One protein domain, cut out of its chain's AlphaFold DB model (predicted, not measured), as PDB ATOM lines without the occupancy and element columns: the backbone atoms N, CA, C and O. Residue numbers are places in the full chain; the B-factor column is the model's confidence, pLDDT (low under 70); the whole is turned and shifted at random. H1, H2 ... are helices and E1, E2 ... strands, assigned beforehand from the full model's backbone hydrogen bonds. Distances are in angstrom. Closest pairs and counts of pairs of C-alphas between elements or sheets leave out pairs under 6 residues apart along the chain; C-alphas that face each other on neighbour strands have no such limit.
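Overview. This is residues 34 to 173 of the 178 residues of an uncharacterized protein of Anaeromyxobacter sp. PSR-1 (UniProt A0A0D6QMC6). What does a first look show? A strongly twisted sheet of four strands, E3 to E6, curls round one long helix, H1, while the short helices H2, H4 and H5 pack on H1 near its last residues, 54 to 59. H3 packs on H2, and the small hairpin of E1 and E2 lies at the rim of the domain. What are its make-up and size? The printed part has 140 residues, with five named helices and six named strands in the order H1 H2 E1 E2 H3 H4 H5 E3 E4 E5 E6; the class is mixed, helices and strands, and the large sheet, in the order E3, E4, E5, E6, is antiparallel. The whole is compact, with a radius of gyration of the C-alphas of 15.2 A and spans of 47 by 35 by 23 A.

Along the chain. Where does the printed part begin? H1, residues 34 to 60, begins at C-alpha 34, at (177.486, 181.839, 230.080), and measures 39.3 A from first to last C-alpha, ending at C-alpha 60, at (171.912, 152.756, 204.176). What follows it? H2 is residues 63 to 68, E1 residues 75 to 77 and E2 residues 80 to 82. H3 is residues 84 to 92, 12.2 A long, H4 residues 97 to 103 and H5 residues 115 to 121. Which strands come last? E3, residues 126 to 132, measures 18.9 A, and E4, residues 142 to 148, measures 19.0 A. E5, residues 159 to 164, measures 15.9 A, and E6, residues 167 to 170, ends at C-alpha 170, at (169.957, 171.410, 206.095).

Arrangement. How does H1 stand to the large sheet? H1 is on one face of it, giving two layers, helix over sheet, and the sheet curls round residues 40 to 55 of H1. The closest C-alphas of H1 and E3 are those of Ala 44 and Val 129, 5.9 A apart. What do the other helices touch? H1 and H2 form a helical hairpin: residues 54 to 58 of H1 touch H2, closest C-alphas Glu 57 and Ala 65 at 6.4 A, opposite ways at a shallow tilt of 34 degrees, only just short of steep; H2 in turn touches H3, C-alphas Ala 63 and Leu 91 at 5.7 A. Residues 55 to 59 of H1 touch H5 about perpendicular, at 78 degrees, with C-alphas Glu 59 and Arg 116 closest at 5.3 A. H3 and H4 touch only at the corner, C-alphas Leu 91 and His 99 at 4.7 A, while H4 and H5 touch with C-alphas Leu 102 and Leu 115 at 4.8 A. How do the backbones pair? E3 to E6 form a meander, each strand the antiparallel neighbour of the one before, with N 128 and O 146 at 2.9 A, N 145 and O 159 at 2.8 A, and N 162 and O 169 at 2.9 A within hydrogen-bond range. E1 and E2, an antiparallel hairpin, have N 75 and O 82 at 2.9 A. In H1, H2, H3, H4 and H5 every O i to N i+4 pair is within hydrogen-bond range.

Size, cuts and confidence. How far does it reach? The two C-alphas farthest apart are those of Ala 34 and Ser 95, at 47.3 A. Is there a cut or a long link? The printed part has no cut; the link from H4 to H5, 11 residues, is long. Where is confidence low? The mean pLDDT of the printed part is 89.5, and residues 106 to 110 and residue 173 are under 70.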
ATOM      1  N   ALA A  34     177.969 183.070 229.448       71.50
ATOM      2  CA  ALA A  34     177.486 181.839 230.080       71.50
ATOM      3  C   ALA A  34     176.116 181.355 229.554       71.50
ATOM      4  O   ALA A  34     175.852 180.153 229.524       71.50
ATOM      5  N   THR A  35     175.227 182.260 229.116       82.06
ATOM      6  CA  THR A  35     173.931 181.863 228.533       82.06
ATOM      7  C   THR A  35     174.051 181.496 227.056       82.06
ATOM      8  O   THR A  35     173.281 180.664 226.571       82.06
ATOM      9  N   LEU A  36     175.023 182.066 226.339       84.44
ATOM     10  CA  LEU A  36     175.349 181.673 224.969       84.44
ATOM     11  C   LEU A  36     175.969 180.278 224.911       84.44
ATOM     12  O   LEU A  36     175.561 179.488 224.061       84.44
ATOM     13  N   ASP A  37     176.882 179.959 225.825       88.12
ATOM     14  CA  ASP A  37     177.517 178.641 225.888       88.12
ATOM     15  C   ASP A  37     176.509 177.554 226.254       88.12
ATOM     16  O   ASP A  37     176.408 176.552 225.550       88.12
ATOM     17  N   ALA A  38     175.656 177.798 227.255       91.50
ATOM     18  CA  ALA A  38     174.561 176.885 227.586       91.50
ATOM     19  C   ALA A  38     173.611 176.657 226.394       91.50
ATOM     20  O   ALA A  38     173.150 175.541 226.145       91.50
ATOM     21  N   ARG A  39     173.334 177.710 225.612       91.25
ATOM     22  CA  ARG A  39     172.495 177.607 224.412       91.25
ATOM     23  C   ARG A  39     173.181 176.826 223.291       91.25
ATOM     24  O   ARG A  39     172.515 176.038 222.620       91.25
ATOM     25  N   ARG A  40     174.481 177.038 223.075       94.00
ATOM     26  CA  ARG A  40     175.279 176.272 222.108       94.00
ATOM     27  C   ARG A  40     175.348 174.805 222.501       94.00
ATOM     28  O   ARG A  40     175.110 173.966 221.645       94.00
ATOM     29  N   GLU A  41     175.563 174.501 223.774       94.62
ATOM     30  CA  GLU A  41     175.584 173.128 224.280       94.62
ATOM     31  C   GLU A  41     174.249 172.412 224.029       94.62
ATOM     32  O   GLU A  41     174.215 171.337 223.434       94.62
ATOM     33  N   ALA A  42     173.121 173.049 224.365       94.06
ATOM     34  CA  ALA A  42     171.799 172.481 224.097       94.06
ATOM     35  C   ALA A  42     171.569 172.208 222.596       94.06
ATOM     36  O   ALA A  42     171.059 171.151 222.213       94.06
ATOM     37  N   ILE A  43     171.980 173.140 221.730       95.12
ATOM     38  CA  ILE A  43     171.901 172.968 220.273       95.12
ATOM     39  C   ILE A  43     172.828 171.845 219.801       95.12
ATOM     40  O   ILE A  43     172.418 171.037 218.970       95.12
ATOM     41  N   ALA A  44     174.048 171.763 220.329       95.06
ATOM     42  CA  ALA A  44     175.005 170.724 219.976       95.06
ATOM     43  C   ALA A  44     174.448 169.337 220.306       95.06
ATOM     44  O   ALA A  44     174.472 168.459 219.448       95.06
ATOM     45  N   GLN A  45     173.841 169.158 221.480       95.44
ATOM     46  CA  GLN A  45     173.201 167.898 221.857       95.44
ATOM     47  C   GLN A  45     172.042 167.518 220.924       95.44
ATOM     48  O   GLN A  45     171.921 166.354 220.535       95.44
ATOM     49  N   GLU A  46     171.196 168.475 220.524       94.88
ATOM     50  CA  GLU A  46     170.150 168.224 219.520       94.88
ATOM     51  C   GLU A  46     170.753 167.801 218.168       94.88
ATOM     52  O   GLU A  46     170.297 166.833 217.556       94.88
ATOM     53  N   VAL A  47     171.797 168.495 217.714       94.56
ATOM     54  CA  VAL A  47     172.446 168.254 216.419       94.56
ATOM     55  C   VAL A  47     173.230 166.939 216.406       94.56
ATOM     56  O   VAL A  47     173.198 166.233 215.402       94.56
ATOM     57  N   ILE A  48     173.838 166.529 217.520       94.38
ATOM     58  CA  ILE A  48     174.477 165.211 217.662       94.38
ATOM     59  C   ILE A  48     173.452 164.085 217.472       94.38
ATOM     60  O   ILE A  48     173.720 163.122 216.750       94.38
ATOM     61  N   ARG A  49     172.242 164.216 218.039       93.38
ATOM     62  CA  ARG A  49     171.163 163.232 217.822       93.38
ATOM     63  C   ARG A  49     170.748 163.158 216.350       93.38
ATOM     64  O   ARG A  49     170.480 162.066 215.848       93.38
ATOM     65  N   LEU A  50     170.726 164.296 215.648       92.38
ATOM     66  CA  LEU A  50     170.514 164.325 214.194       92.38
ATOM     67  C   LEU A  50     171.665 163.654 213.440       92.38
ATOM     68  O   LEU A  50     171.407 162.936 212.479       92.38
ATOM     69  N   GLY A  51     172.903 163.834 213.899       92.81
ATOM     70  CA  GLY A  51     174.095 163.168 213.377       92.81
ATOM     71  C   GLY A  51     173.978 161.655 213.349       92.81
ATOM     72  O   GLY A  51     174.245 161.042 212.323       92.81
ATOM     73  N   ALA A  52     173.502 161.057 214.442       93.31
ATOM     74  CA  ALA A  52     173.288 159.614 214.508       93.31
ATOM     75  C   ALA A  52     172.226 159.130 213.504       93.31
ATOM     76  O   ALA A  52     172.346 158.036 212.955       93.31
ATOM     77  N   ALA A  53     171.181 159.926 213.253       93.50
ATOM     78  CA  ALA A  53     170.198 159.615 212.215       93.50
ATOM     79  C   ALA A  53     170.809 159.734 210.813       93.50
ATOM     80  O   ALA A  53     170.708 158.793 210.033       93.50
ATOM     81  N   LEU A  54     171.515 160.833 210.534       94.06
ATOM     82  CA  LEU A  54     172.212 161.052 209.266       94.06
ATOM     83  C   LEU A  54     173.219 159.947 208.963       94.06
ATOM     84  O   LEU A  54     173.268 159.473 207.837       94.06
ATOM     85  N   GLN A  55     173.990 159.511 209.960       94.62
ATOM     86  CA  GLN A  55     174.948 158.423 209.803       94.62
ATOM     87  C   GLN A  55     174.263 157.158 209.276       94.62
ATOM     88  O   GLN A  55     174.685 156.626 208.254       94.62
ATOM     89  N   ARG A  56     173.160 156.733 209.909       95.06
ATOM     90  CA  ARG A  56     172.389 155.561 209.463       95.06
ATOM     91  C   ARG A  56     171.803 155.751 208.066       95.06
ATOM     92  O   ARG A  56     171.850 154.833 207.256       95.06
ATOM     93  N   GLU A  57     171.268 156.938 207.780       95.12
ATOM     94  CA  GLU A  57     170.723 157.294 206.462       95.12
ATOM     95  C   GLU A  57     171.818 157.199 205.376       95.12
ATOM     96  O   GLU A  57     171.582 156.661 204.294       95.12
ATOM     97  N   ILE A  58     173.047 157.635 205.675       94.88
ATOM     98  CA  ILE A  58     174.200 157.570 204.764       94.88
ATOM     99  C   ILE A  58     174.713 156.138 204.584       94.88
ATOM    100  O   ILE A  58     174.950 155.707 203.454       94.88
ATOM    101  N   GLU A  59     174.851 155.381 205.670       93.94
ATOM    102  CA  GLU A  59     175.257 153.970 205.645       93.94
ATOM    103  C   GLU A  59     174.273 153.103 204.842       93.94
ATOM    104  O   GLU A  59     174.698 152.214 204.093       93.94
ATOM    105  N   ALA A  60     172.975 153.405 204.939       94.94
ATOM    106  CA  ALA A  60     171.912 152.756 204.176       94.94
ATOM    107  C   ALA A  60     171.832 153.214 202.709       94.94
ATOM    108  O   ALA A  60     171.222 152.526 201.892       94.94
ATOM    109  N   GLY A  61     172.448 154.344 202.345       94.12
ATOM    110  CA  GLY A  61     172.284 154.933 201.015       94.12
ATOM    111  C   GLY A  61     170.911 155.583 200.794       94.12
ATOM    112  O   GLY A  61     170.443 155.661 199.658       94.12
ATOM    113  N   ASP A  62     170.240 156.023 201.861       96.25
ATOM    114  CA  ASP A  62     168.877 156.550 201.808       96.25
ATOM    115  C   ASP A  62     168.853 158.026 201.373       96.25
ATOM    116  O   ASP A  62     168.784 158.971 202.167       96.25
ATOM    117  N   ALA A  63     168.885 158.226 200.055       94.88
ATOM    118  CA  ALA A  63     168.729 159.538 199.435       94.88
ATOM    119  C   ALA A  63     167.388 160.214 199.788       94.88
ATOM    120  O   ALA A  63     167.318 161.444 199.839       94.88
ATOM    121  N   GLY A  64     166.328 159.435 200.032       96.12
ATOM    122  CA  GLY A  64     165.003 159.950 200.376       96.12
ATOM    123  C   GLY A  64     164.981 160.587 201.763       96.12
ATOM    124  O   GLY A  64     164.487 161.708 201.916       96.12
ATOM    125  N   ALA A  65     165.579 159.922 202.750       95.06
ATOM    126  CA  ALA A  65     165.696 160.437 204.109       95.06
ATOM    127  C   ALA A  65     166.558 161.710 204.177       95.06
ATOM    128  O   ALA A  65     166.143 162.695 204.797       95.06
ATOM    129  N   LEU A  66     167.686 161.755 203.455       93.06
ATOM    130  CA  LEU A  66     168.485 162.982 203.348       93.06
ATOM    131  C   LEU A  66     167.696 164.116 202.688       93.06
ATOM    132  O   LEU A  66     167.659 165.238 203.202       93.06
ATOM    133  N   LEU A  67     167.008 163.829 201.580       94.81
ATOM    134  CA  LEU A  67     166.182 164.812 200.885       94.81
ATOM    135  C   LEU A  67     165.039 165.324 201.775       94.81
ATOM    136  O   LEU A  67     164.674 166.498 201.699       94.81
ATOM    137  N   ALA A  68     164.483 164.500 202.662       94.81
ATOM    138  CA  ALA A  68     163.456 164.935 203.606       94.81
ATOM    139  C   ALA A  68     163.951 166.049 204.545       94.81
ATOM    140  O   ALA A  68     163.124 166.807 205.051       94.81
ATOM    141  N   ARG A  69     165.267 166.180 204.763       93.00
ATOM    142  CA  ARG A  69     165.903 167.223 205.595       93.00
ATOM    143  C   ARG A  69     166.292 168.480 204.822       93.00
ATOM    144  O   ARG A  69     166.692 169.466 205.440       93.00
ATOM    145  N   VAL A  70     166.172 168.459 203.500       93.69
ATOM    146  CA  VAL A  70     166.340 169.642 202.653       93.69
ATOM    147  C   VAL A  70     165.058 170.486 202.742       93.69
ATOM    148  O   VAL A  70     163.971 169.909 202.732       93.69
ATOM    149  N   PRO A  71     165.137 171.821 202.843       92.25
ATOM    150  CA  PRO A  71     163.979 172.704 202.743       92.25
ATOM    151  C   PRO A  71     163.210 172.558 201.418       92.25
ATOM    152  O   PRO A  71     163.687 171.950 200.454       92.25
ATOM    153  N   ALA A  72     161.997 173.111 201.360       91.56
ATOM    154  CA  ALA A  72     161.182 173.101 200.142       91.56
ATOM    155  C   ALA A  72     161.769 174.012 199.047       91.56
ATOM    156  O   ALA A  72     161.789 173.637 197.876       91.56
ATOM    157  N   ASP A  73     162.292 175.171 199.446       90.06
ATOM    158  CA  ASP A  73     162.976 176.156 198.602       90.06
ATOM    159  C   ASP A  73     164.358 175.676 198.127       90.06
ATOM    160  O   ASP A  73     164.795 176.036 197.034       90.06
ATOM    161  N   GLY A  74     165.010 174.793 198.888       90.62
ATOM    162  CA  GLY A  74     166.276 174.159 198.519       90.62
ATOM    163  C   GLY A  74     167.404 174.430 199.513       90.62
ATOM    164  O   GLY A  74     167.164 174.717 200.681       90.62
ATOM    165  N   LEU A  75     168.652 174.289 199.060       91.00
ATOM    166  CA  LEU A  75     169.847 174.501 199.888       91.00
ATOM    167  C   LEU A  75     170.528 175.817 199.534       91.00
ATOM    168  O   LEU A  75     170.689 176.137 198.359       91.00
ATOM    169  N   ARG A  76     171.007 176.557 200.535       86.88
ATOM    170  CA  ARG A  76     171.777 177.780 200.288       86.88
ATOM    171  C   ARG A  76     173.222 177.431 199.954       86.88
ATOM    172  O   ARG A  76     173.826 176.559 200.575       86.88
ATOM    173  N   CYS A  77     173.783 178.135 198.984       85.12
ATOM    174  CA  CYS A  77     175.101 177.886 198.416       85.12
ATOM    175  C   CYS A  77     175.722 179.224 198.001       85.12
ATOM    176  O   CYS A  77     175.297 179.799 197.006       85.12
ATOM    177  N   ALA A  78     176.674 179.754 198.781       81.50
ATOM    178  CA  ALA A  78     177.401 181.001 198.477       81.50
ATOM    179  C   ALA A  78     176.507 182.184 198.018       81.50
ATOM    180  O   ALA A  78     176.780 182.849 197.024       81.50
ATOM    181  N   GLY A  79     175.401 182.438 198.727       79.81
ATOM    182  CA  GLY A  79     174.455 183.518 198.397       79.81
ATOM    183  C   GLY A  79     173.402 183.167 197.336       79.81
ATOM    184  O   GLY A  79     172.475 183.944 197.134       79.81
ATOM    185  N   GLN A  80     173.492 181.989 196.717       86.19
ATOM    186  CA  GLN A  80     172.485 181.421 195.818       86.19
ATOM    187  C   GLN A  80     171.664 180.329 196.519       86.19
ATOM    188  O   GLN A  80     172.025 179.849 197.598       86.19
ATOM    189  N   VAL A  81     170.562 179.912 195.891       90.25
ATOM    190  CA  VAL A  81     169.755 178.763 196.326       90.25
ATOM    191  C   VAL A  81     169.819 177.677 195.257       90.25
ATOM    192  O   VAL A  81     169.477 177.907 194.100       90.25
ATOM    193  N   VAL A  82     170.259 176.481 195.646       91.56
ATOM    194  CA  VAL A  82     170.183 175.264 194.836       91.56
ATOM    195  C   VAL A  82     168.784 174.675 195.020       91.56
ATOM    196  O   VAL A  82     168.483 174.215 196.126       91.56
ATOM    197  N   PRO A  83     167.930 174.646 193.980       93.62
ATOM    198  CA  PRO A  83     166.550 174.194 194.122       93.62
ATOM    199  C   PRO A  83     166.464 172.752 194.617       93.62
ATOM    200  O   PRO A  83     167.247 171.898 194.190       93.62
ATOM    201  N   ARG A  84     165.458 172.445 195.442       94.75
ATOM    202  CA  ARG A  84     165.230 171.092 195.977       94.75
ATOM    203  C   ARG A  84     165.223 170.008 194.893       94.75
ATOM    204  O   ARG A  84     165.858 168.978 195.081       94.75
ATOM    205  N   ALA A  85     164.579 170.258 193.752       95.56
ATOM    206  CA  ALA A  85     164.522 169.308 192.635       95.56
ATOM    207  C   ALA A  85     165.913 168.969 192.065       95.56
ATOM    208  O   ALA A  85     166.182 167.831 191.681       95.56
ATOM    209  N   ARG A  86     166.835 169.943 192.051       94.62
ATOM    210  CA  ARG A  86     168.234 169.703 191.681       94.62
ATOM    211  C   ARG A  86     168.935 168.851 192.735       94.62
ATOM    212  O   ARG A  86     169.634 167.918 192.361       94.62
ATOM    213  N   VAL A  87     168.713 169.128 194.020       94.62
ATOM    214  CA  VAL A  87     169.277 168.322 195.115       94.62
ATOM    215  C   VAL A  87     168.786 166.880 195.064       94.62
ATOM    216  O   VAL A  87     169.587 165.963 195.171       94.62
ATOM    217  N   GLU A  88     167.493 166.671 194.839       96.12
ATOM    218  CA  GLU A  88     166.894 165.349 194.668       96.12
ATOM    219  C   GLU A  88     167.525 164.575 193.512       96.12
ATOM    220  O   GLU A  88     167.953 163.436 193.696       96.12
ATOM    221  N   ARG A  89     167.626 165.200 192.334       96.50
ATOM    222  CA  ARG A  89     168.281 164.587 191.176       96.50
ATOM    223  C   ARG A  89     169.733 164.231 191.489       96.50
ATOM    224  O   ARG A  89     170.149 163.108 191.229       96.50
ATOM    225  N   ASP A  90     170.483 165.165 192.064       94.94
ATOM    226  CA  ASP A  90     171.910 164.992 192.329       94.94
ATOM    227  C   ASP A  90     172.183 163.990 193.476       94.94
ATOM    228  O   ASP A  90     173.251 163.383 193.506       94.94
ATOM    229  N   LEU A  91     171.220 163.770 194.384       95.00
ATOM    230  CA  LEU A  91     171.247 162.701 195.392       95.00
ATOM    231  C   LEU A  91     170.900 161.326 194.813       95.00
ATOM    232  O   LEU A  91     171.403 160.323 195.312       95.00
ATOM    233  N   ARG A  92     170.017 161.249 193.811       95.94
ATOM    234  CA  ARG A  92     169.548 159.972 193.244       95.94
ATOM    235  C   ARG A  92     170.421 159.430 192.121       95.94
ATOM    236  O   ARG A  92     170.455 158.222 191.934       95.94
ATOM    237  N   ASP A  93     171.082 160.300 191.368       95.44
ATOM    238  CA  ASP A  93     171.880 159.930 190.200       95.44
ATOM    239  C   ASP A  93     173.334 159.599 190.611       95.44
ATOM    240  O   ASP A  93     174.074 160.511 190.996       95.44
ATOM    241  N   PRO A  94     173.787 158.332 190.496       93.69
ATOM    242  CA  PRO A  94     175.135 157.922 190.899       93.69
ATOM    243  C   PRO A  94     176.269 158.595 190.119       93.69
ATOM    244  O   PRO A  94     177.414 158.620 190.573       93.69
ATOM    245  N   SER A  95     175.970 159.173 188.951       90.19
ATOM    246  CA  SER A  95     176.934 159.935 188.153       90.19
ATOM    247  C   SER A  95     177.128 161.372 188.653       90.19
ATOM    248  O   SER A  95     177.982 162.106 188.142       90.19
ATOM    249  N   ARG A  96     176.368 161.806 189.661       93.38
ATOM    250  CA  ARG A  96     176.459 163.158 190.213       93.38
ATOM    251  C   ARG A  96     177.433 163.196 191.368       93.38
ATOM    252  O   ARG A  96     177.576 162.252 192.139       93.38
ATOM    253  N   TRP A  97     178.106 164.337 191.478       90.75
ATOM    254  CA  TRP A  97     179.097 164.565 192.520       90.75
ATOM    255  C   TRP A  97     178.499 164.343 193.915       90.75
ATOM    256  O   TRP A  97     179.091 163.616 194.699       90.75
ATOM    257  N   LEU A  98     177.291 164.858 194.188       92.25
ATOM    258  CA  LEU A  98     176.667 164.752 195.510       92.25
ATOM    259  C   LEU A  98     176.412 163.294 195.917       92.25
ATOM    260  O   LEU A  98     176.782 162.895 197.021       92.25
ATOM    261  N   HIS A  99     175.834 162.487 195.020       94.00
ATOM    262  CA  HIS A  99     175.668 161.057 195.265       94.00
ATOM    263  C   HIS A  99     177.013 160.368 195.503       94.00
ATOM    264  O   HIS A  99     177.151 159.646 196.484       94.00
ATOM    265  N   ARG A 100     178.021 160.600 194.650       92.38
ATOM    266  CA  ARG A 100     179.347 159.984 194.828       92.38
ATOM    267  C   ARG A 100     179.980 160.355 196.164       92.38
ATOM    268  O   ARG A 100     180.455 159.472 196.866       92.38
ATOM    269  N   THR A 101     179.933 161.625 196.545       92.50
ATOM    270  CA  THR A 101     180.515 162.112 197.799       92.50
ATOM    271  C   THR A 101     179.831 161.514 199.025       92.50
ATOM    272  O   THR A 101     180.501 161.252 200.019       92.50
ATOM    273  N   LEU A 102     178.520 161.268 198.986       94.00
ATOM    274  CA  LEU A 102     177.795 160.725 200.140       94.00
ATOM    275  C   LEU A 102     177.744 159.200 200.153       94.00
ATOM    276  O   LEU A 102     178.030 158.589 201.178       94.00
ATOM    277  N   PHE A 103     177.410 158.589 199.022       94.25
ATOM    278  CA  PHE A 103     177.027 157.181 198.911       94.25
ATOM    279  C   PHE A 103     177.925 156.356 197.991       94.25
ATOM    280  O   PHE A 103     177.714 155.148 197.883       94.25
ATOM    281  N   GLY A 104     178.889 156.994 197.318       88.81
ATOM    282  CA  GLY A 104     179.760 156.349 196.341       88.81
ATOM    283  C   GLY A 104     180.478 155.113 196.896       88.81
ATOM    284  O   GLY A 104     180.613 154.962 198.117       88.81
ATOM    285  N   PRO A 105     180.928 154.213 196.012       80.00
ATOM    286  CA  PRO A 105     181.621 153.006 196.427       80.00
ATOM    287  C   PRO A 105     182.910 153.333 197.192       80.00
ATOM    288  O   PRO A 105     183.477 154.421 197.101       80.00
ATOM    289  N   SER A 106     183.377 152.364 197.976       67.56
ATOM    290  CA  SER A 106     184.737 152.415 198.502       67.56
ATOM    291  C   SER A 106     185.686 152.061 197.363       67.56
ATOM    292  O   SER A 106     185.725 150.909 196.940       67.56
ATOM    293  N   ASP A 107     186.458 153.026 196.871       64.00
ATOM    294  CA  ASP A 107     187.332 152.829 195.704       64.00
ATOM    295  C   ASP A 107     188.586 151.975 196.000       64.00
ATOM    296  O   ASP A 107     189.559 152.012 195.252       64.00
ATOM    297  N   GLY A 108     188.633 151.236 197.119       59.00
ATOM    298  CA  GLY A 108     189.774 150.391 197.519       59.00
ATOM    299  C   GLY A 108     191.080 151.152 197.803       59.00
ATOM    300  O   GLY A 108     192.052 150.568 198.280       59.00
ATOM    301  N   GLY A 109     191.104 152.460 197.545       65.38
ATOM    302  CA  GLY A 109     192.226 153.350 197.783       65.38
ATOM    303  C   GLY A 109     192.485 153.630 199.264       65.38
ATOM    304  O   GLY A 109     191.732 153.271 200.176       65.38
ATOM    305  N   ARG A 110     193.600 154.320 199.530       69.44
ATOM    306  CA  ARG A 110     194.026 154.626 200.903       69.44
ATOM    307  C   ARG A 110     193.075 155.597 201.614       69.44
ATOM    308  O   ARG A 110     192.934 155.474 202.828       69.44
ATOM    309  N   ALA A 111     192.406 156.481 200.872       74.75
ATOM    310  CA  ALA A 111     191.410 157.426 201.372       74.75
ATOM    311  C   ALA A 111     189.987 157.024 200.929       74.75
ATOM    312  O   ALA A 111     189.825 156.513 199.819       74.75
ATOM    313  N   PRO A 112     188.959 157.240 201.768       76.06
ATOM    314  CA  PRO A 112     187.579 156.958 201.393       76.06
ATOM    315  C   PRO A 112     187.089 157.949 200.324       76.06
ATOM    316  O   PRO A 112     187.185 159.159 200.511       76.06
ATOM    317  N   GLY A 113     186.545 157.429 199.219       85.75
ATOM    318  CA  GLY A 113     185.985 158.235 198.122       85.75
ATOM    319  C   GLY A 113     184.604 158.832 198.422       85.75
ATOM    320  O   GLY A 113     184.153 159.737 197.723       85.75
ATOM    321  N   SER A 114     183.943 158.354 199.481       92.88
ATOM    322  CA  SER A 114     182.620 158.802 199.913       92.88
ATOM    323  C   SER A 114     182.478 158.774 201.433       92.88
ATOM    324  O   SER A 114     183.231 158.096 202.140       92.88
ATOM    325  N   LEU A 115     181.481 159.487 201.953       93.44
ATOM    326  CA  LEU A 115     181.170 159.480 203.375       93.44
ATOM    327  C   LEU A 115     180.686 158.103 203.841       93.44
ATOM    328  O   LEU A 115     181.091 157.645 204.903       93.44
ATOM    329  N   ARG A 116     179.897 157.390 203.033       94.19
ATOM    330  CA  ARG A 116     179.511 156.003 203.318       94.19
ATOM    331  C   ARG A 116     180.728 155.082 203.439       94.19
ATOM    332  O   ARG A 116     180.804 154.298 204.382       94.19
ATOM    333  N   ALA A 117     181.697 155.198 202.529       92.62
ATOM    334  CA  ALA A 117     182.941 154.430 202.596       92.62
ATOM    335  C   ALA A 117     183.788 154.810 203.822       92.62
ATOM    336  O   ALA A 117     184.386 153.939 204.452       92.62
ATOM    337  N   PHE A 118     183.818 156.097 204.182       93.62
ATOM    338  CA  PHE A 118     184.453 156.580 205.408       93.62
ATOM    339  C   PHE A 118     183.823 155.933 206.649       93.62
ATOM    340  O   PHE A 118     184.546 155.356 207.460       93.62
ATOM    341  N   LEU A 119     182.492 155.974 206.764       92.62
ATOM    342  CA  LEU A 119     181.748 155.437 207.908       92.62
ATOM    343  C   LEU A 119     181.906 153.917 208.028       92.62
ATOM    344  O   LEU A 119     182.144 153.416 209.118       92.62
ATOM    345  N   GLY A 120     181.876 153.193 206.905       90.38
ATOM    346  CA  GLY A 120     182.072 151.740 206.898       90.38
ATOM    347  C   GLY A 120     183.505 151.282 207.203       90.38
ATOM    348  O   GLY A 120     183.706 150.134 207.589       90.38
ATOM    349  N   ARG A 121     184.514 152.148 207.023       88.81
ATOM    350  CA  ARG A 121     185.932 151.828 207.277       88.81
ATOM    351  C   ARG A 121     186.422 152.299 208.644       88.81
ATOM    352  O   ARG A 121     187.395 151.754 209.168       88.81
ATOM    353  N   ALA A 122     185.819 153.347 209.192       87.81
ATOM    354  CA  ALA A 122     186.211 153.905 210.474       87.81
ATOM    355  C   ALA A 122     185.968 152.889 211.599       87.81
ATOM    356  O   ALA A 122     184.870 152.368 211.754       87.81
ATOM    357  N   LYS A 123     186.994 152.635 212.422       85.50
ATOM    358  CA  LYS A 123     186.835 151.825 213.644       85.50
ATOM    359  C   LYS A 123     185.988 152.545 214.690       85.50
ATOM    360  O   LYS A 123     185.236 151.918 215.424       85.50
ATOM    361  N   GLU A 124     186.148 153.861 214.752       88.94
ATOM    362  CA  GLU A 124     185.420 154.751 215.639       88.94
ATOM    363  C   GLU A 124     185.148 156.056 214.890       88.94
ATOM    364  O   GLU A 124     186.052 156.628 214.269       88.94
ATOM    365  N   VAL A 125     183.896 156.508 214.938       90.94
ATOM    366  CA  VAL A 125     183.453 157.765 214.333       90.94
ATOM    367  C   VAL A 125     183.039 158.710 215.451       90.94
ATOM    368  O   VAL A 125     182.061 158.472 216.154       90.94
ATOM    369  N   ALA A 126     183.772 159.807 215.591       91.88
ATOM    370  CA  ALA A 126     183.382 160.932 216.420       91.88
ATOM    371  C   ALA A 126     182.497 161.894 215.619       91.88
ATOM    372  O   ALA A 126     182.729 162.148 214.433       91.88
ATOM    373  N   VAL A 127     181.507 162.470 216.295       92.06
ATOM    374  CA  VAL A 127     180.666 163.541 215.760       92.06
ATOM    375  C   VAL A 127     181.107 164.850 216.400       92.06
ATOM    376  O   VAL A 127     181.034 165.001 217.617       92.06
ATOM    377  N   LEU A 128     181.556 165.798 215.582       93.38
ATOM    378  CA  LEU A 128     181.928 167.137 216.023       93.38
ATOM    379  C   LEU A 128     180.849 168.135 215.605       93.38
ATOM    380  O   LEU A 128     180.440 168.152 214.444       93.38
ATOM    381  N   VAL A 129     180.433 168.998 216.532       95.19
ATOM    382  CA  VAL A 129     179.583 170.154 216.230       95.19
ATOM    383  C   VAL A 129     180.407 171.427 216.355       95.19
ATOM    384  O   VAL A 129     181.037 171.676 217.378       95.19
ATOM    385  N   SER A 130     180.387 172.243 215.308       93.88
ATOM    386  CA  SER A 130     180.978 173.580 215.281       93.88
ATOM    387  C   SER A 130     179.898 174.631 215.036       93.88
ATOM    388  O   SER A 130     178.841 174.324 214.490       93.88
ATOM    389  N   PHE A 131     180.151 175.879 215.430       93.31
ATOM    390  CA  PHE A 131     179.236 176.997 215.193       93.31
ATOM    391  C   PHE A 131     179.883 177.991 214.234       93.31
ATOM    392  O   PHE A 131     180.809 178.713 214.602       93.31
ATOM    393  N   ARG A 132     179.406 178.031 212.987       90.19
ATOM    394  CA  ARG A 132     179.881 178.989 211.981       90.19
ATOM    395  C   ARG A 132     179.214 180.342 212.179       90.19
ATOM    396  O   ARG A 132     178.035 180.422 212.521       90.19
ATOM    397  N   ARG A 133     179.957 181.425 211.949       88.12
ATOM    398  CA  ARG A 133     179.393 182.777 212.008       88.12
ATOM    399  C   ARG A 133     178.352 182.932 210.900       88.12
ATOM    400  O   ARG A 133     178.672 182.790 209.728       88.12
ATOM    401  N   ASP A 134     177.126 183.254 211.285       84.38
ATOM    402  CA  ASP A 134     176.015 183.467 210.364       84.38
ATOM    403  C   ASP A 134     175.144 184.614 210.893       84.38
ATOM    404  O   ASP A 134     174.572 184.479 211.978       84.38
ATOM    405  N   PRO A 135     175.008 185.727 210.147       81.81
ATOM    406  CA  PRO A 135     174.166 186.849 210.551       81.81
ATOM    407  C   PRO A 135     172.717 186.450 210.861       81.81
ATOM    408  O   PRO A 135     172.091 187.056 211.726       81.81
ATOM    409  N   ARG A 136     172.183 185.413 210.198       80.88
ATOM    410  CA  ARG A 136     170.793 184.959 210.380       80.88
ATOM    411  C   ARG A 136     170.593 184.129 211.648       80.88
ATOM    412  O   ARG A 136     169.501 184.133 212.207       80.88
ATOM    413  N   ALA A 137     171.633 183.439 212.110       82.25
ATOM    414  CA  ALA A 137     171.614 182.671 213.356       82.25
ATOM    415  C   ALA A 137     171.962 183.528 214.591       82.25
ATOM    416  O   ALA A 137     171.917 183.048 215.729       82.25
ATOM    417  N   GLY A 138     172.307 184.803 214.377       85.50
ATOM    418  CA  GLY A 138     172.689 185.731 215.432       85.50
ATOM    419  C   GLY A 138     173.949 185.275 216.188       85.50
ATOM    420  O   GLY A 138     174.809 184.601 215.619       85.50
ATOM    421  N   PRO A 139     174.086 185.622 217.481       86.50
ATOM    422  CA  PRO A 139     175.326 185.411 218.240       86.50
ATOM    423  C   PRO A 139     175.670 183.935 218.496       86.50
ATOM    424  O   PRO A 139     176.826 183.596 218.741       86.50
ATOM    425  N   VAL A 140     174.685 183.034 218.420       89.56
ATOM    426  CA  VAL A 140     174.917 181.590 218.575       89.56
ATOM    427  C   VAL A 140     175.755 181.049 217.419       89.56
ATOM    428  O   VAL A 140     176.634 180.220 217.650       89.56
ATOM    429  N   GLY A 141     175.526 181.559 216.208       90.44
ATOM    430  CA  GLY A 141     176.058 180.987 214.981       90.44
ATOM    431  C   GLY A 141     175.260 179.774 214.504       90.44
ATOM    432  O   GLY A 141     174.323 179.299 215.148       90.44
ATOM    433  N   ARG A 142     175.634 179.288 213.328       92.19
ATOM    434  CA  ARG A 142     175.007 178.166 212.641       92.19
ATOM    435  C   ARG A 142     175.684 176.858 213.044       92.19
ATOM    436  O   ARG A 142     176.888 176.733 212.813       92.19
ATOM    437  N   PRO A 143     174.959 175.888 213.620       94.69
ATOM    438  CA  PRO A 143     175.547 174.607 213.967       94.69
ATOM    439  C   PRO A 143     175.848 173.791 212.706       94.69
ATOM    440  O   PRO A 143     174.986 173.621 211.841       94.69
ATOM    441  N   CYS A 144     177.062 173.265 212.627       93.69
ATOM    442  CA  CYS A 144     177.531 172.392 211.564       93.69
ATOM    443  C   CYS A 144     178.126 171.122 212.158       93.69
ATOM    444  O   CYS A 144     178.919 171.184 213.096       93.69
ATOM    445  N   LEU A 145     177.739 169.986 211.596       94.19
ATOM    446  CA  LEU A 145     178.140 168.663 212.035       94.19
ATOM    447  C   LEU A 145     179.174 168.067 211.085       94.19
ATOM    448  O   LEU A 145     178.996 168.084 209.868       94.19
ATOM    449  N   GLU A 146     180.222 167.484 211.652       93.00
ATOM    450  CA  GLU A 146     181.258 166.763 210.922       93.00
ATOM    451  C   GLU A 146     181.482 165.383 211.533       93.00
ATOM    452  O   GLU A 146     181.583 165.237 212.751       93.00
ATOM    453  N   PHE A 147     181.629 164.378 210.672       92.69
ATOM    454  CA  PHE A 147     182.132 163.070 211.073       92.69
ATOM    455  C   PHE A 147     183.662 163.087 211.049       92.69
ATOM    456  O   PHE A 147     184.276 163.584 210.099       92.69
ATOM    457  N   ARG A 148     184.288 162.567 212.103       92.44
ATOM    458  CA  ARG A 148     185.742 162.519 212.272       92.44
ATOM    459  C   ARG A 148     186.157 161.122 212.714       92.44
ATOM    460  O   ARG A 148     185.482 160.490 213.512       92.44
ATOM    461  N   ALA A 149     187.287 160.658 212.210       92.12
ATOM    462  CA  ALA A 149     187.924 159.421 212.631       92.12
ATOM    463  C   ALA A 149     189.431 159.676 212.630       92.12
ATOM    464  O   ALA A 149     189.922 160.403 211.768       92.12
ATOM    465  N   ARG A 150     190.160 159.125 213.608       86.12
ATOM    466  CA  ARG A 150     191.576 159.474 213.840       86.12
ATOM    467  C   ARG A 150     192.469 159.254 212.615       86.12
ATOM    468  O   ARG A 150     193.340 160.074 212.356       86.12
ATOM    469  N   ASP A 151     192.199 158.200 211.849       85.19
ATOM    470  CA  ASP A 151     193.075 157.740 210.764       85.19
ATOM    471  C   ASP A 151     192.488 157.961 209.360       85.19
ATOM    472  O   ASP A 151     193.016 157.441 208.375       85.19
ATOM    473  N   LEU A 152     191.371 158.688 209.248       87.00
ATOM    474  CA  LEU A 152     190.671 158.884 207.980       87.00
ATOM    475  C   LEU A 152     190.348 160.357 207.741       87.00
ATOM    476  O   LEU A 152     189.881 161.078 208.621       87.00
ATOM    477  N   VAL A 153     190.531 160.778 206.494       85.88
ATOM    478  CA  VAL A 153     190.079 162.083 206.015       85.88
ATOM    479  C   VAL A 153     188.612 161.963 205.613       85.88
ATOM    480  O   VAL A 153     188.261 161.089 204.824       85.88
ATOM    481  N   ASN A 154     187.759 162.828 206.164       84.00
ATOM    482  CA  ASN A 154     186.353 162.908 205.780       84.00
ATOM    483  C   ASN A 154     186.235 163.587 204.397       84.00
ATOM    484  O   ASN A 154     186.678 164.730 204.264       84.00
ATOM    485  N   PRO A 155     185.661 162.916 203.381       80.31
ATOM    486  CA  PRO A 155     185.556 163.459 202.026       80.31
ATOM    487  C   PRO A 155     184.360 164.407 201.830       80.31
ATOM    488  O   PRO A 155     184.267 165.060 200.791       80.31
ATOM    489  N   ALA A 156     183.427 164.469 202.782       83.12
ATOM    490  CA  ALA A 156     182.214 165.271 202.677       83.12
ATOM    491  C   ALA A 156     182.343 166.621 203.404       83.12
ATOM    492  O   ALA A 156     183.010 166.711 204.440       83.12
ATOM    493  N   PRO A 157     181.668 167.674 202.903       85.00
ATOM    494  CA  PRO A 157     181.567 168.927 203.630       85.00
ATOM    495  C   PRO A 157     180.730 168.764 204.914       85.00
ATOM    496  O   PRO A 157     179.951 167.813 205.039       85.00
ATOM    497  N   PRO A 158     180.848 169.704 205.867       89.81
ATOM    498  CA  PRO A 158     180.049 169.690 207.089       89.81
ATOM    499  C   PRO A 158     178.553 169.837 206.801       89.81
ATOM    500  O   PRO A 158     178.145 170.633 205.956       89.81
ATOM    501  N   PHE A 159     177.719 169.139 207.566       92.56
ATOM    502  CA  PHE A 159     176.266 169.269 207.503       92.56
ATOM    503  C   PHE A 159     175.830 170.438 208.378       92.56
ATOM    504  O   PHE A 159     175.806 170.325 209.601       92.56
ATOM    505  N   CYS A 160     175.506 171.575 207.774       92.69
ATOM    506  CA  CYS A 160     175.070 172.760 208.506       92.69
ATOM    507  C   CYS A 160     173.547 172.851 208.581       92.69
ATOM    508  O   CYS A 160     172.854 172.651 207.577       92.69
ATOM    509  N   PHE A 161     173.030 173.216 209.756       93.12
ATOM    510  CA  PHE A 161     171.596 173.225 210.029       93.12
ATOM    511  C   PHE A 161     171.061 174.596 210.410       93.12
ATOM    512  O   PHE A 161     171.732 175.405 211.047       93.12
ATOM    513  N   GLU A 162     169.792 174.818 210.089       91.69
ATOM    514  CA  GLU A 162     168.998 175.900 210.655       91.69
ATOM    515  C   GLU A 162     167.703 175.355 211.251       91.69
ATOM    516  O   GLU A 162     167.130 174.379 210.760       91.69
ATOM    517  N   LYS A 163     167.239 175.987 212.329       89.56
ATOM    518  CA  LYS A 163     165.976 175.627 212.972       89.56
ATOM    519  C   LYS A 163     164.874 176.509 212.395       89.56
ATOM    520  O   LYS A 163     164.897 177.721 212.592       89.56
ATOM    521  N   GLN A 164     163.913 175.908 211.698       88.06
ATOM    522  CA  GLN A 164     162.684 176.583 211.280       88.06
ATOM    523  C   GLN A 164     161.516 175.978 212.065       88.06
ATOM    524  O   GLN A 164     161.212 174.785 211.951       88.06
ATOM    525  N   GLY A 165     160.890 176.788 212.920       87.00
ATOM    526  CA  GLY A 165     159.906 176.301 213.886       87.00
ATOM    527  C   GLY A 165     160.520 175.255 214.825       87.00
ATOM    528  O   GLY A 165     161.496 175.522 215.521       87.00
ATOM    529  N   ARG A 166     159.950 174.045 214.845       88.31
ATOM    530  CA  ARG A 166     160.429 172.928 215.683       88.31
ATOM    531  C   ARG A 166     161.400 171.985 214.973       88.31
ATOM    532  O   ARG A 166     161.867 171.034 215.590       88.31
ATOM    533  N   ARG A 167     161.693 172.219 213.692       92.44
ATOM    534  CA  ARG A 167     162.453 171.285 212.858       92.44
ATOM    535  C   ARG A 167     163.806 171.860 212.462       92.44
ATOM    536  O   ARG A 167     163.919 173.036 212.124       92.44
ATOM    537  N   TRP A 168     164.813 170.994 212.478       92.88
ATOM    538  CA  TRP A 168     166.128 171.265 211.917       92.88
ATOM    539  C   TRP A 168     166.168 170.870 210.445       92.88
ATOM    540  O   TRP A 168     165.783 169.755 210.082       92.88
ATOM    541  N   TRP A 169     166.655 171.789 209.626       93.50
ATOM    542  CA  TRP A 169     166.798 171.639 208.187       93.50
ATOM    543  C   TRP A 169     168.251 171.820 207.788       93.50
ATOM    544  O   TRP A 169     168.956 172.621 208.399       93.50
ATOM    545  N   LEU A 170     168.684 171.120 206.745       92.56
ATOM    546  CA  LEU A 170     169.957 171.410 206.095       92.56
ATOM    547  C   LEU A 170     169.859 172.789 205.438       92.56
ATOM    548  O   LEU A 170     168.957 173.031 204.643       92.56
ATOM    549  N   THR A 171     170.751 173.706 205.791       83.06
ATOM    550  CA  THR A 171     170.692 175.098 205.303       83.06
ATOM    551  C   THR A 171     171.829 175.428 204.362       83.06
ATOM    552  O   THR A 171     171.636 176.154 203.388       83.06
ATOM    553  N   GLU A 172     173.009 174.880 204.630       71.88
ATOM    554  CA  GLU A 172     174.196 175.123 203.835       71.88
ATOM    555  C   GLU A 172     174.501 173.884 203.016       71.88
ATOM    556  O   GLU A 172     174.341 172.743 203.453       71.88
ATOM    557  N   SER A 173     174.824 174.167 201.771       63.09
ATOM    558  CA  SER A 173     174.937 173.216 200.699       63.09
ATOM    559  C   SER A 173     175.842 172.028 201.040       63.09
ATOM    560  O   SER A 173     176.975 172.188 201.482       63.09
TER     561      SER A 173